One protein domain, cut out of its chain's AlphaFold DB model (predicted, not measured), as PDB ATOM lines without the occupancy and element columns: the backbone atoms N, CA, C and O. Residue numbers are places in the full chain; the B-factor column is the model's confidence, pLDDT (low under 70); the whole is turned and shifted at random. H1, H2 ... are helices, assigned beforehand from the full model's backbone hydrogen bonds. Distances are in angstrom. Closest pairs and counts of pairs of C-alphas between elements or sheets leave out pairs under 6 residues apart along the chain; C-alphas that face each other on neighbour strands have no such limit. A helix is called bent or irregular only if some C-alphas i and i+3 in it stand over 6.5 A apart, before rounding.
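Overview. This is residues 126 to 216 of the 374 residues of the protein "Predicted protein" of Nematostella vectensis (UniProt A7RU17). A small head of helices has one long arm: H2 and the start of H3 meet near their first residues as an L, H1 packs in the corner between them, and the rest of H3 sticks out from the head as a long helix, free from residue 190 on. The long link of residues 158 to 174, with no named element, leads from the end of H2 back to the start of H3. The printed part has 91 residues with three named helices, H1, H2 and H3 in that order, and no named strand; the class is all helix. The whole is extended, with a radius of gyration of the C-alphas of 20.7 A and spans of 72 by 27 by 17 A, the length being made by the arm of H3.

Along the chain. H1 is residues 126 to 136, 15.4 A from first to last C-alpha, and begins at C-alpha 126 at (132.765, 128.101, 150.579). H2 is residues 142 to 157, 20.7 A long, and begins at C-alpha 142 at (122.978, 125.109, 136.146). H2 is neither bent nor irregular, but only just: C-alphas 154 and 157 are 6.2 A apart. H3 is residues 175 to 214, 58.4 A long, and ends at C-alpha 214 at (104.486, 167.310, 165.296).

Arrangement. H1 touches H2 at a steep tilt of 48 degrees, opposite ways. Their closest C-alphas are those of Ile 127 and Leu 149, 7.1 A apart, and H2 touches H1 with residues 145 to 149 alone. H1 touches H3 at a steep tilt of 59 degrees, the same way. Their closest C-alphas are those of Glu 132 and Ala 185, 5.2 A apart, and H3 touches H1 with residues 178 to 189 alone. H2 and H3 touch and stand about perpendicular, at 89 degrees. Their closest C-alphas are those of Thr 142 and Arg 179, 6.5 A apart; H2 touches H3 with residues 142 to 146 alone, and H3 touches H2 with residues 175 to 179 alone. The helix packing is mostly crossed, with 0 of the 3 touching pairs at a shallow tilt. In H1 and H3 every O i to N i+4 pair is within hydrogen-bond range; in H2 11 of 12 are.

Size, cuts and confidence. The two C-alphas farthest apart are those of Asn 161 and Ser 216, at 72.3 A. Residues 190 to 216, of which 190 to 214 belong to H3, stand free; the body without them has 64 residues, spans 36 by 20 by 17 A and has a radius of gyration of 11.5 A. The link from H1 to H2, 5 residues, is tight, and the link from H2 to H3, 17 residues, is long. The printed part has no cut. The mean pLDDT of the printed part is 82.7, and 15 residues are under 70: 159 to 164, 166 to 167 and 210 to 216.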
ATOM      1  N   ARG A 126     132.218 127.046 151.454       89.12
ATOM      2  CA  ARG A 126     132.765 128.101 150.579       89.12
ATOM      3  C   ARG A 126     132.127 128.074 149.194       89.12
ATOM      4  O   ARG A 126     131.829 129.115 148.617       89.12
ATOM      5  N   ILE A 127     131.866 126.877 148.675       91.69
ATOM      6  CA  ILE A 127     131.205 126.681 147.382       91.69
ATOM      7  C   ILE A 127     129.742 127.079 147.473       91.69
ATOM      8  O   ILE A 127     129.241 127.753 146.578       91.69
ATOM      9  N   ILE A 128     129.066 126.722 148.566       91.62
ATOM     10  CA  ILE A 128     127.683 127.139 148.807       91.62
ATOM     11  C   ILE A 128     127.589 128.670 148.836       91.62
ATOM     12  O   ILE A 128     126.740 129.230 148.147       91.62
ATOM     13  N   LYS A 129     128.500 129.351 149.545       92.44
ATOM     14  CA  LYS A 129     128.574 130.822 149.554       92.44
ATOM     15  C   LYS A 129     128.757 131.392 148.146       92.44
ATOM     16  O   LYS A 129     128.014 132.288 147.751       92.44
ATOM     17  N   LYS A 130     129.653 130.811 147.342       93.94
ATOM     18  CA  LYS A 130     129.841 131.228 145.944       93.94
ATOM     19  C   LYS A 130     128.582 131.019 145.092       93.94
ATOM     20  O   LYS A 130     128.275 131.864 144.256       93.94
ATOM     21  N   ILE A 131     127.825 129.937 145.305       94.69
ATOM     22  CA  ILE A 131     126.528 129.724 144.637       94.69
ATOM     23  C   ILE A 131     125.548 130.838 145.018       94.69
ATOM     24  O   ILE A 131     124.905 131.402 144.135       94.69
ATOM     25  N   GLU A 132     125.447 131.188 146.304       93.81
ATOM     26  CA  GLU A 132     124.572 132.278 146.759       93.81
ATOM     27  C   GLU A 132     124.936 133.616 146.095       93.81
ATOM     28  O   GLU A 132     124.050 134.332 145.622       93.81
ATOM     29  N   GLU A 133     126.227 133.933 145.989       93.88
ATOM     30  CA  GLU A 133     126.718 135.125 145.287       93.88
ATOM     31  C   GLU A 133     126.373 135.118 143.793       93.88
ATOM     32  O   GLU A 133     125.913 136.126 143.256       93.88
ATOM     33  N   LEU A 134     126.569 133.993 143.103       94.44
ATOM     34  CA  LEU A 134     126.275 133.873 141.673       94.44
ATOM     35  C   LEU A 134     124.770 133.970 141.388       94.44
ATOM     36  O   LEU A 134     124.370 134.579 140.396       94.44
ATOM     37  N   VAL A 135     123.929 133.450 142.284       95.06
ATOM     38  CA  VAL A 135     122.472 133.623 142.206       95.06
ATOM     39  C   VAL A 135     122.083 135.088 142.419       95.06
ATOM     40  O   VAL A 135     121.223 135.588 141.697       95.06
ATOM     41  N   LYS A 136     122.738 135.808 143.343       91.50
ATOM     42  CA  LYS A 136     122.541 137.264 143.509       91.50
ATOM     43  C   LYS A 136     122.950 138.050 142.258       91.50
ATOM     44  O   LYS A 136     122.267 139.003 141.904       91.50
ATOM     45  N   LYS A 137     124.004 137.619 141.555       91.75
ATOM     46  CA  LYS A 137     124.427 138.181 140.255       91.75
ATOM     47  C   LYS A 137     123.494 137.820 139.090       91.75
ATOM     48  O   LYS A 137     123.669 138.343 137.996       91.75
ATOM     49  N   GLY A 138     122.513 136.941 139.304       92.06
ATOM     50  CA  GLY A 138     121.503 136.587 138.306       92.06
ATOM     51  C   GLY A 138     121.817 135.349 137.461       92.06
ATOM     52  O   GLY A 138     121.142 135.129 136.457       92.06
ATOM     53  N   VAL A 139     122.787 134.513 137.848       93.69
ATOM     54  CA  VAL A 139     123.055 133.244 137.149       93.69
ATOM     55  C   VAL A 139     121.908 132.262 137.411       93.69
ATOM     56  O   VAL A 139     121.727 131.785 138.532       93.69
ATOM     57  N   LYS A 140     121.126 131.960 136.368       90.38
ATOM     58  CA  LYS A 140     119.954 131.063 136.436       90.38
ATOM     59  C   LYS A 140     120.227 129.655 135.917       90.38
ATOM     60  O   LYS A 140     119.537 128.724 136.323       90.38
ATOM     61  N   ASP A 141     121.208 129.499 135.031       95.19
ATOM     62  CA  ASP A 141     121.515 128.204 134.436       95.19
ATOM     63  C   ASP A 141     122.492 127.379 135.291       95.19
ATOM     64  O   ASP A 141     123.467 127.873 135.859       95.19
ATOM     65  N   THR A 142     122.210 126.080 135.365       93.94
ATOM     66  CA  THR A 142     122.978 125.109 136.146       93.94
ATOM     67  C   THR A 142     124.333 124.769 135.524       93.94
ATOM     68  O   THR A 142     125.273 124.459 136.264       93.94
ATOM     69  N   TYR A 143     124.473 124.831 134.193       93.81
ATOM     70  CA  TYR A 143     125.752 124.564 133.528       93.81
ATOM     71  C   TYR A 143     126.700 125.752 133.663       93.81
ATOM     72  O   TYR A 143     127.865 125.553 134.021       93.81
ATOM     73  N   GLU A 144     126.189 126.973 133.492       94.50
ATOM     74  CA  GLU A 144     126.948 128.194 133.781       94.50
ATOM     75  C   GLU A 144     127.402 128.238 135.243       94.50
ATOM     76  O   GLU A 144     128.583 128.454 135.534       94.50
ATOM     77  N   MET A 145     126.512 127.893 136.181       95.12
ATOM     78  CA  MET A 145     126.868 127.771 137.595       95.12
ATOM     79  C   MET A 145     128.033 126.791 137.798       95.12
ATOM     80  O   MET A 145     129.042 127.126 138.418       95.12
ATOM     81  N   ARG A 146     127.954 125.590 137.212       94.06
ATOM     82  CA  ARG A 146     129.033 124.592 137.284       94.06
ATOM     83  C   ARG A 146     130.354 125.120 136.715       94.06
ATOM     84  O   ARG A 146     131.410 124.813 137.271       94.06
ATOM     85  N   ARG A 147     130.321 125.871 135.612       93.31
ATOM     86  CA  ARG A 147     131.516 126.465 134.997       93.31
ATOM     87  C   ARG A 147     132.179 127.459 135.947       93.31
ATOM     88  O   ARG A 147     133.378 127.337 136.199       93.31
ATOM     89  N   HIS A 148     131.402 128.374 136.527       93.12
ATOM     90  CA  HIS A 148     131.904 129.335 137.509       93.12
ATOM     91  C   HIS A 148     132.496 128.649 138.742       93.12
ATOM     92  O   HIS A 148     133.581 129.025 139.180       93.12
ATOM     93  N   LEU A 149     131.849 127.595 139.252       93.38
ATOM     94  CA  LEU A 149     132.365 126.835 140.393       93.38
ATOM     95  C   LEU A 149     133.690 126.135 140.082       93.38
ATOM     96  O   LEU A 149     134.612 126.187 140.889       93.38
ATOM     97  N   LYS A 150     133.835 125.526 138.898       90.00
ATOM     98  CA  LYS A 150     135.109 124.910 138.488       90.00
ATOM     99  C   LYS A 150     136.246 125.929 138.430       90.00
ATOM    100  O   LYS A 150     137.366 125.606 138.821       90.00
ATOM    101  N   ILE A 151     135.963 127.133 137.935       89.69
ATOM    102  CA  ILE A 151     136.942 128.222 137.873       89.69
ATOM    103  C   ILE A 151     137.292 128.693 139.287       89.69
ATOM    104  O   ILE A 151     138.471 128.808 139.597       89.69
ATOM    105  N   PHE A 152     136.293 128.891 140.148       89.81
ATOM    106  CA  PHE A 152     136.477 129.285 141.546       89.81
ATOM    107  C   PHE A 152     137.363 128.297 142.312       89.81
ATOM    108  O   PHE A 152     138.336 128.700 142.937       89.81
ATOM    109  N   VAL A 153     137.095 126.993 142.201       88.94
ATOM    110  CA  VAL A 153     137.897 125.967 142.885       88.94
ATOM    111  C   VAL A 153     139.351 125.991 142.406       88.94
ATOM    112  O   VAL A 153     140.262 125.949 143.224       88.94
ATOM    113  N   LYS A 154     139.581 126.100 141.094       84.69
ATOM    114  CA  LYS A 154     140.935 126.087 140.525       84.69
ATOM    115  C   LYS A 154     141.720 127.386 140.731       84.69
ATOM    116  O   LYS A 154     142.937 127.329 140.747       84.69
ATOM    117  N   LYS A 155     141.050 128.540 140.803       80.62
ATOM    118  CA  LYS A 155     141.710 129.855 140.873       80.62
ATOM    119  C   LYS A 155     141.772 130.438 142.281       80.62
ATOM    120  O   LYS A 155     142.758 131.077 142.608       80.62
ATOM    121  N   GLU A 156     140.710 130.276 143.069       77.56
ATOM    122  CA  GLU A 156     140.556 130.949 144.368       77.56
ATOM    123  C   GLU A 156     140.789 129.996 145.555       77.56
ATOM    124  O   GLU A 156     141.205 130.451 146.615       77.56
ATOM    125  N   LEU A 157     140.528 128.686 145.413       76.88
ATOM    126  CA  LEU A 157     140.675 127.731 146.528       76.88
ATOM    127  C   LEU A 157     142.000 126.960 146.536       76.88
ATOM    128  O   LEU A 157     142.485 126.632 147.616       76.88
ATOM    129  N   PHE A 158     142.563 126.647 145.368       76.50
ATOM    130  CA  PHE A 158     143.786 125.847 145.246       76.50
ATOM    131  C   PHE A 158     144.726 126.484 144.225       76.50
ATOM    132  O   PHE A 158     144.776 126.074 143.069       76.50
ATOM    133  N   THR A 159     145.442 127.517 144.663       66.69
ATOM    134  CA  THR A 159     146.361 128.303 143.826       66.69
ATOM    135  C   THR A 159     147.687 127.575 143.567       66.69
ATOM    136  O   THR A 159     148.355 127.844 142.575       66.69
ATOM    137  N   GLU A 160     148.041 126.601 144.411       58.06
ATOM    138  CA  GLU A 160     149.326 125.895 144.389       58.06
ATOM    139  C   GLU A 160     149.120 124.384 144.240       58.06
ATOM    140  O   GLU A 160     149.014 123.697 145.248       58.06
ATOM    141  N   ASN A 161     149.002 123.888 142.998       59.53
ATOM    142  CA  ASN A 161     149.110 122.485 142.522       59.53
ATOM    143  C   ASN A 161     148.432 121.328 143.306       59.53
ATOM    144  O   ASN A 161     148.447 120.189 142.850       59.53
ATOM    145  N   ASN A 162     147.736 121.602 144.403       63.47
ATOM    146  CA  ASN A 162     147.023 120.674 145.273       63.47
ATOM    147  C   ASN A 162     145.527 120.730 144.960       63.47
ATOM    148  O   ASN A 162     144.678 120.770 145.851       63.47
ATOM    149  N   ALA A 163     145.192 120.805 143.670       64.19
ATOM    150  CA  ALA A 163     143.806 120.839 143.247       64.19
ATOM    151  C   ALA A 163     143.145 119.505 143.631       64.19
ATOM    152  O   ALA A 163     143.638 118.441 143.241       64.19
ATOM    153  N   PRO A 164     142.024 119.525 144.372       67.81
ATOM    154  CA  PRO A 164     141.316 118.308 144.694       67.81
ATOM    155  C   PRO A 164     140.888 117.648 143.392       67.81
ATOM    156  O   PRO A 164     140.495 118.315 142.428       67.81
ATOM    157  N   SER A 165     140.956 116.321 143.379       71.62
ATOM    158  CA  SER A 165     140.487 115.528 142.251       71.62
ATOM    159  C   SER A 165     139.084 115.980 141.832       71.62
ATOM    160  O   SER A 165     138.215 116.210 142.679       71.62
ATOM    161  N   SER A 166     138.848 116.088 140.523       67.00
ATOM    162  CA  SER A 166     137.553 116.489 139.951       67.00
ATOM    163  C   SER A 166     136.398 115.576 140.380       67.00
ATOM    164  O   SER A 166     135.236 115.974 140.318       67.00
ATOM    165  N   PHE A 167     136.721 114.365 140.842       68.06
ATOM    166  CA  PHE A 167     135.786 113.381 141.380       68.06
ATOM    167  C   PHE A 167     135.352 113.670 142.826       68.06
ATOM    168  O   PHE A 167     134.418 113.041 143.327       68.06
ATOM    169  N   ASN A 168     135.991 114.620 143.511       78.56
ATOM    170  CA  ASN A 168     135.622 114.988 144.868       78.56
ATOM    171  C   ASN A 168     134.350 115.853 144.863       78.56
ATOM    172  O   ASN A 168     134.402 117.057 144.610       78.56
ATOM    173  N   ARG A 169     133.205 115.241 145.188       80.50
ATOM    174  CA  ARG A 169     131.888 115.904 145.214       80.50
ATOM    175  C   ARG A 169     131.820 117.097 146.170       80.50
ATOM    176  O   ARG A 169     131.033 118.007 145.915       80.50
ATOM    177  N   ARG A 170     132.641 117.124 147.228       83.62
ATOM    178  CA  ARG A 170     132.702 118.258 148.163       83.62
ATOM    179  C   ARG A 170     133.091 119.548 147.445       83.62
ATOM    180  O   ARG A 170     132.494 120.588 147.715       83.62
ATOM    181  N   PHE A 171     134.058 119.455 146.527       85.56
ATOM    182  CA  PHE A 171     134.556 120.590 145.748       85.56
ATOM    183  C   PHE A 171     133.911 120.710 144.361       85.56
ATOM    184  O   PHE A 171     133.775 121.804 143.818       85.56
ATOM    185  N   PHE A 172     133.467 119.592 143.791       87.31
ATOM    186  CA  PHE A 172     132.840 119.522 142.476       87.31
ATOM    187  C   PHE A 172     131.439 118.901 142.585       87.31
ATOM    188  O   PHE A 172     131.252 117.717 142.286       87.31
ATOM    189  N   PRO A 173     130.430 119.682 143.017       89.25
ATOM    190  CA  PRO A 173     129.075 119.182 143.226       89.25
ATOM    191  C   PRO A 173     128.415 118.658 141.938       89.25
ATOM    192  O   PRO A 173     128.679 119.116 140.815       89.25
ATOM    193  N   LYS A 174     127.493 117.697 142.090       89.12
ATOM    194  CA  LYS A 174     126.689 117.185 140.969       89.12
ATOM    195  C   LYS A 174     125.626 118.214 140.564       89.12
ATOM    196  O   LYS A 174     125.291 119.113 141.327       89.12
ATOM    197  N   MET A 175     125.045 118.060 139.368       89.50
ATOM    198  CA  MET A 175     123.995 118.972 138.879       89.50
ATOM    199  C   MET A 175     122.797 119.056 139.837       89.50
ATOM    200  O   MET A 175     122.239 120.133 140.021       89.50
ATOM    201  N   GLY A 176     122.424 117.937 140.471       88.94
ATOM    202  CA  GLY A 176     121.346 117.904 141.464       88.94
ATOM    203  C   GLY A 176     121.642 118.761 142.696       88.94
ATOM    204  O   GLY A 176     120.780 119.519 143.136       88.94
ATOM    205  N   ASP A 177     122.880 118.716 143.193       89.88
ATOM    206  CA  ASP A 177     123.318 119.516 144.344       89.88
ATOM    207  C   ASP A 177     123.305 121.003 144.003       89.88
ATOM    208  O   ASP A 177     122.773 121.815 144.757       89.88
ATOM    209  N   ILE A 178     123.828 121.347 142.821       93.25
ATOM    210  CA  ILE A 178     123.832 122.716 142.300       93.25
ATOM    211  C   ILE A 178     122.400 123.252 142.224       93.25
ATOM    212  O   ILE A 178     122.124 124.319 142.763       93.25
ATOM    213  N   ARG A 179     121.468 122.495 141.631       93.19
ATOM    214  CA  ARG A 179     120.059 122.900 141.516       93.19
ATOM    215  C   ARG A 179     119.411 123.120 142.884       93.19
ATOM    216  O   ARG A 179     118.718 124.116 143.074       93.19
ATOM    217  N   SER A 180     119.652 122.214 143.831       92.50
ATOM    218  CA  SER A 180     119.130 122.319 145.197       92.50
ATOM    219  C   SER A 180     119.655 123.572 145.909       92.50
ATOM    220  O   SER A 180     118.876 124.362 146.445       92.50
ATOM    221  N   HIS A 181     120.968 123.820 145.848       93.44
ATOM    222  CA  HIS A 181     121.575 125.009 146.451       93.44
ATOM    223  C   HIS A 181     121.155 126.310 145.762       93.44
ATOM    224  O   HIS A 181     120.886 127.290 146.453       93.44
ATOM    225  N   MET A 182     121.017 126.315 144.435       94.31
ATOM    226  CA  MET A 182     120.476 127.454 143.692       94.31
ATOM    227  C   MET A 182     119.054 127.784 144.136       94.31
ATOM    228  O   MET A 182     118.779 128.929 144.477       94.31
ATOM    229  N   TYR A 183     118.171 126.783 144.209       92.56
ATOM    230  CA  TYR A 183     116.800 126.976 144.677       92.56
ATOM    231  C   TYR A 183     116.763 127.566 146.092       92.56
ATOM    232  O   TYR A 183     116.096 128.575 146.325       92.56
ATOM    233  N   ARG A 184     117.533 126.993 147.027       90.25
ATOM    234  CA  ARG A 184     117.631 127.502 148.405       90.25
ATOM    235  C   ARG A 184     118.124 128.950 148.444       90.25
ATOM    236  O   ARG A 184     117.554 129.750 149.179       90.25
ATOM    237  N   ALA A 185     119.122 129.298 147.634       91.62
ATOM    238  CA  ALA A 185     119.637 130.661 147.528       91.62
ATOM    239  C   ALA A 185     118.590 131.637 146.963       91.62
ATOM    240  O   ALA A 185     118.411 132.727 147.501       91.62
ATOM    241  N   THR A 186     117.853 131.249 145.918       90.12
ATOM    242  CA  THR A 186     116.778 132.073 145.342       90.12
ATOM    243  C   THR A 186     115.659 132.316 146.348       90.12
ATOM    244  O   THR A 186     115.213 133.452 146.512       90.12
ATOM    245  N   VAL A 187     115.229 131.266 147.055       87.50
ATOM    246  CA  VAL A 187     114.221 131.373 148.114       87.50
ATOM    247  C   VAL A 187     114.725 132.304 149.217       87.50
ATOM    248  O   VAL A 187     114.037 133.267 149.542       87.50
ATOM    249  N   LYS A 188     115.947 132.095 149.726       85.56
ATOM    250  CA  LYS A 188     116.585 132.946 150.747       85.56
ATOM    251  C   LYS A 188     116.629 134.416 150.320       85.56
ATOM    252  O   LYS A 188     116.204 135.277 151.083       85.56
ATOM    253  N   ASN A 189     117.054 134.707 149.091       83.62
ATOM    254  CA  ASN A 189     117.086 136.074 148.565       83.62
ATOM    255  C   ASN A 189     115.685 136.699 148.500       83.62
ATOM    256  O   ASN A 189     115.516 137.855 148.877       83.62
ATOM    257  N   ARG A 190     114.663 135.940 148.083       84.31
ATOM    258  CA  ARG A 190     113.275 136.423 148.059       84.31
ATOM    259  C   ARG A 190     112.752 136.740 149.460       84.31
ATOM    260  O   ARG A 190     112.085 137.758 149.630       84.31
ATOM    261  N   TRP A 191     113.064 135.901 150.450       76.69
ATOM    262  CA  TRP A 191     112.721 136.166 151.849       76.69
ATOM    263  C   TRP A 191     113.384 137.442 152.353       76.69
ATOM    264  O   TRP A 191     112.683 138.285 152.899       76.69
ATOM    265  N   ILE A 192     114.688 137.614 152.105       78.00
ATOM    266  CA  ILE A 192     115.438 138.813 152.512       78.00
ATOM    267  C   ILE A 192     114.807 140.079 151.919       78.00
ATOM    268  O   ILE A 192     114.574 141.043 152.651       78.00
ATOM    269  N   ILE A 193     114.475 140.062 150.623       78.69
ATOM    270  CA  ILE A 193     113.810 141.186 149.947       78.69
ATOM    271  C   ILE A 193     112.455 141.476 150.605       78.69
ATOM    272  O   ILE A 193     112.213 142.599 151.035       78.69
ATOM    273  N   PHE A 194     111.608 140.457 150.784       77.06
ATOM    274  CA  PHE A 194     110.291 140.620 151.404       77.06
ATOM    275  C   PHE A 194     110.371 141.173 152.834       77.06
ATOM    276  O   PHE A 194     109.610 142.069 153.205       77.06
ATOM    277  N   THR A 195     111.297 140.662 153.650       75.94
ATOM    278  CA  THR A 195     111.491 141.143 155.021       75.94
ATOM    279  C   THR A 195     112.022 142.571 155.050       75.94
ATOM    280  O   THR A 195     111.538 143.369 155.848       75.94
ATOM    281  N   SER A 196     112.956 142.917 154.157       77.69
ATOM    282  CA  SER A 196     113.498 144.274 154.047       77.69
ATOM    283  C   SER A 196     112.411 145.269 153.643       77.69
ATOM    284  O   SER A 196     112.260 146.304 154.287       77.69
ATOM    285  N   ASP A 197     111.577 144.929 152.659       80.50
ATOM    286  CA  ASP A 197     110.477 145.787 152.212       80.50
ATOM    287  C   ASP A 197     109.423 145.994 153.304       80.50
ATOM    288  O   ASP A 197     108.919 147.105 153.486       80.50
ATOM    289  N   ARG A 198     109.096 144.943 154.067       77.81
ATOM    290  CA  ARG A 198     108.168 145.050 155.200       77.81
ATOM    291  C   ARG A 198     108.721 145.967 156.292       77.81
ATOM    292  O   ARG A 198     107.980 146.806 156.796       77.81
ATOM    293  N   LEU A 199     110.003 145.830 156.635       77.81
ATOM    294  CA  LEU A 199     110.662 146.681 157.632       77.81
ATOM    295  C   LEU A 199     110.733 148.142 157.173       77.81
ATOM    296  O   LEU A 199     110.376 149.030 157.941       77.81
ATOM    297  N   LYS A 200     111.089 148.396 155.907       77.81
ATOM    298  CA  LYS A 200     111.098 149.749 155.322       77.81
ATOM    299  C   LYS A 200     109.722 150.413 155.376       77.81
ATOM    300  O   LYS A 200     109.623 151.586 155.720       77.81
ATOM    301  N   ARG A 201     108.651 149.664 155.085       79.69
ATOM    302  CA  ARG A 201     107.269 150.167 155.194       79.69
ATOM    303  C   ARG A 201     106.901 150.518 156.632       79.69
ATOM    304  O   ARG A 201     106.337 151.580 156.852       79.69
ATOM    305  N   LEU A 202     107.244 149.661 157.597       80.44
ATOM    306  CA  LEU A 202     106.999 149.929 159.019       80.44
ATOM    307  C   LEU A 202     107.754 151.174 159.503       80.44
ATOM    308  O   LEU A 202     107.163 152.012 160.177       80.44
ATOM    309  N   ALA A 203     109.022 151.327 159.110       78.94
ATOM    310  CA  ALA A 203     109.821 152.505 159.436       78.94
ATOM    311  C   ALA A 203     109.221 153.789 158.837       78.94
ATOM    312  O   ALA A 203     109.095 154.792 159.537       78.94
ATOM    313  N   TRP A 204     108.775 153.746 157.576       81.88
ATOM    314  CA  TRP A 204     108.109 154.881 156.931       81.88
ATOM    315  C   TRP A 204     106.786 155.251 157.614       81.88
ATOM    316  O   TRP A 204     106.535 156.425 157.866       81.88
ATOM    317  N   SER A 205     105.960 154.263 157.973       79.38
ATOM    318  CA  SER A 205     104.720 154.496 158.722       79.38
ATOM    319  C   SER A 205     104.978 155.105 160.101       79.38
ATOM    320  O   SER A 205     104.265 156.022 160.495       79.38
ATOM    321  N   HIS A 206     106.003 154.636 160.818       77.94
ATOM    322  CA  HIS A 206     106.383 155.199 162.114       77.94
ATOM    323  C   HIS A 206     106.891 156.641 161.977       77.94
ATOM    324  O   HIS A 206     106.442 157.518 162.706       77.94
ATOM    325  N   SER A 207     107.759 156.905 160.994       77.38
ATOM    326  CA  SER A 207     108.258 158.252 160.695       77.38
ATOM    327  C   SER A 207     107.124 159.213 160.319       77.38
ATOM    328  O   SER A 207     107.080 160.325 160.834       77.38
ATOM    329  N   ARG A 208     106.152 158.766 159.512       79.12
ATOM    330  CA  ARG A 208     104.968 159.562 159.158       79.12
ATOM    331  C   ARG A 208     104.093 159.882 160.372       79.12
ATOM    332  O   ARG A 208     103.711 161.032 160.535       79.12
ATOM    333  N   ALA A 209     103.823 158.901 161.235       73.75
ATOM    334  CA  ALA A 209     103.052 159.113 162.462       73.75
ATOM    335  C   ALA A 209     103.757 160.077 163.438       73.75
ATOM    336  O   ALA A 209     103.101 160.877 164.106       73.75
ATOM    337  N   MET A 210     105.094 160.039 163.495       68.31
ATOM    338  CA  MET A 210     105.891 160.996 164.272       68.31
ATOM    339  C   MET A 210     105.778 162.420 163.702       68.31
ATOM    340  O   MET A 210     105.608 163.361 164.471       68.31
ATOM    341  N   SER A 211     105.823 162.587 162.375       68.19
ATOM    342  CA  SER A 211     105.655 163.894 161.717       68.19
ATOM    343  C   SER A 211     104.241 164.466 161.873       68.19
ATOM    344  O   SER A 211     104.099 165.652 162.148       68.19
ATOM    345  N   GLU A 212     103.206 163.631 161.769       67.56
ATOM    346  CA  GLU A 212     101.795 164.023 161.934       67.56
ATOM    347  C   GLU A 212     101.472 164.425 163.387       67.56
ATOM    348  O   GLU A 212     100.653 165.304 163.634       67.56
ATOM    349  N   SER A 213     102.193 163.863 164.364       61.28
ATOM    350  CA  SER A 213     102.108 164.290 165.771       61.28
ATOM    351  C   SER A 213     102.732 165.678 166.007       61.28
ATOM    352  O   SER A 213     102.302 166.414 166.895       61.28
ATOM    353  N   LEU A 214     103.725 166.058 165.197       54.44
ATOM    354  CA  LEU A 214     104.486 167.310 165.296       54.44
ATOM    355  C   LEU A 214     103.746 168.524 164.708       54.44
ATOM    356  O   LEU A 214     103.992 169.654 165.120       54.44
ATOM    357  N   GLU A 215     102.806 168.313 163.785       55.09
ATOM    358  CA  GLU A 215     101.952 169.387 163.244       55.09
ATOM    359  C   GLU A 215     100.957 169.948 164.280       55.09
ATOM    360  O   GLU A 215     100.317 170.968 164.032       55.09
ATOM    361  N   SER A 216     100.887 169.354 165.479       55.38
ATOM    362  CA  SER A 216     100.130 169.886 166.622       55.38
ATOM    363  C   SER A 216     100.962 170.730 167.611       55.38
ATOM    364  O   SER A 216     100.413 171.259 168.576       55.38
TER     365      SER A 216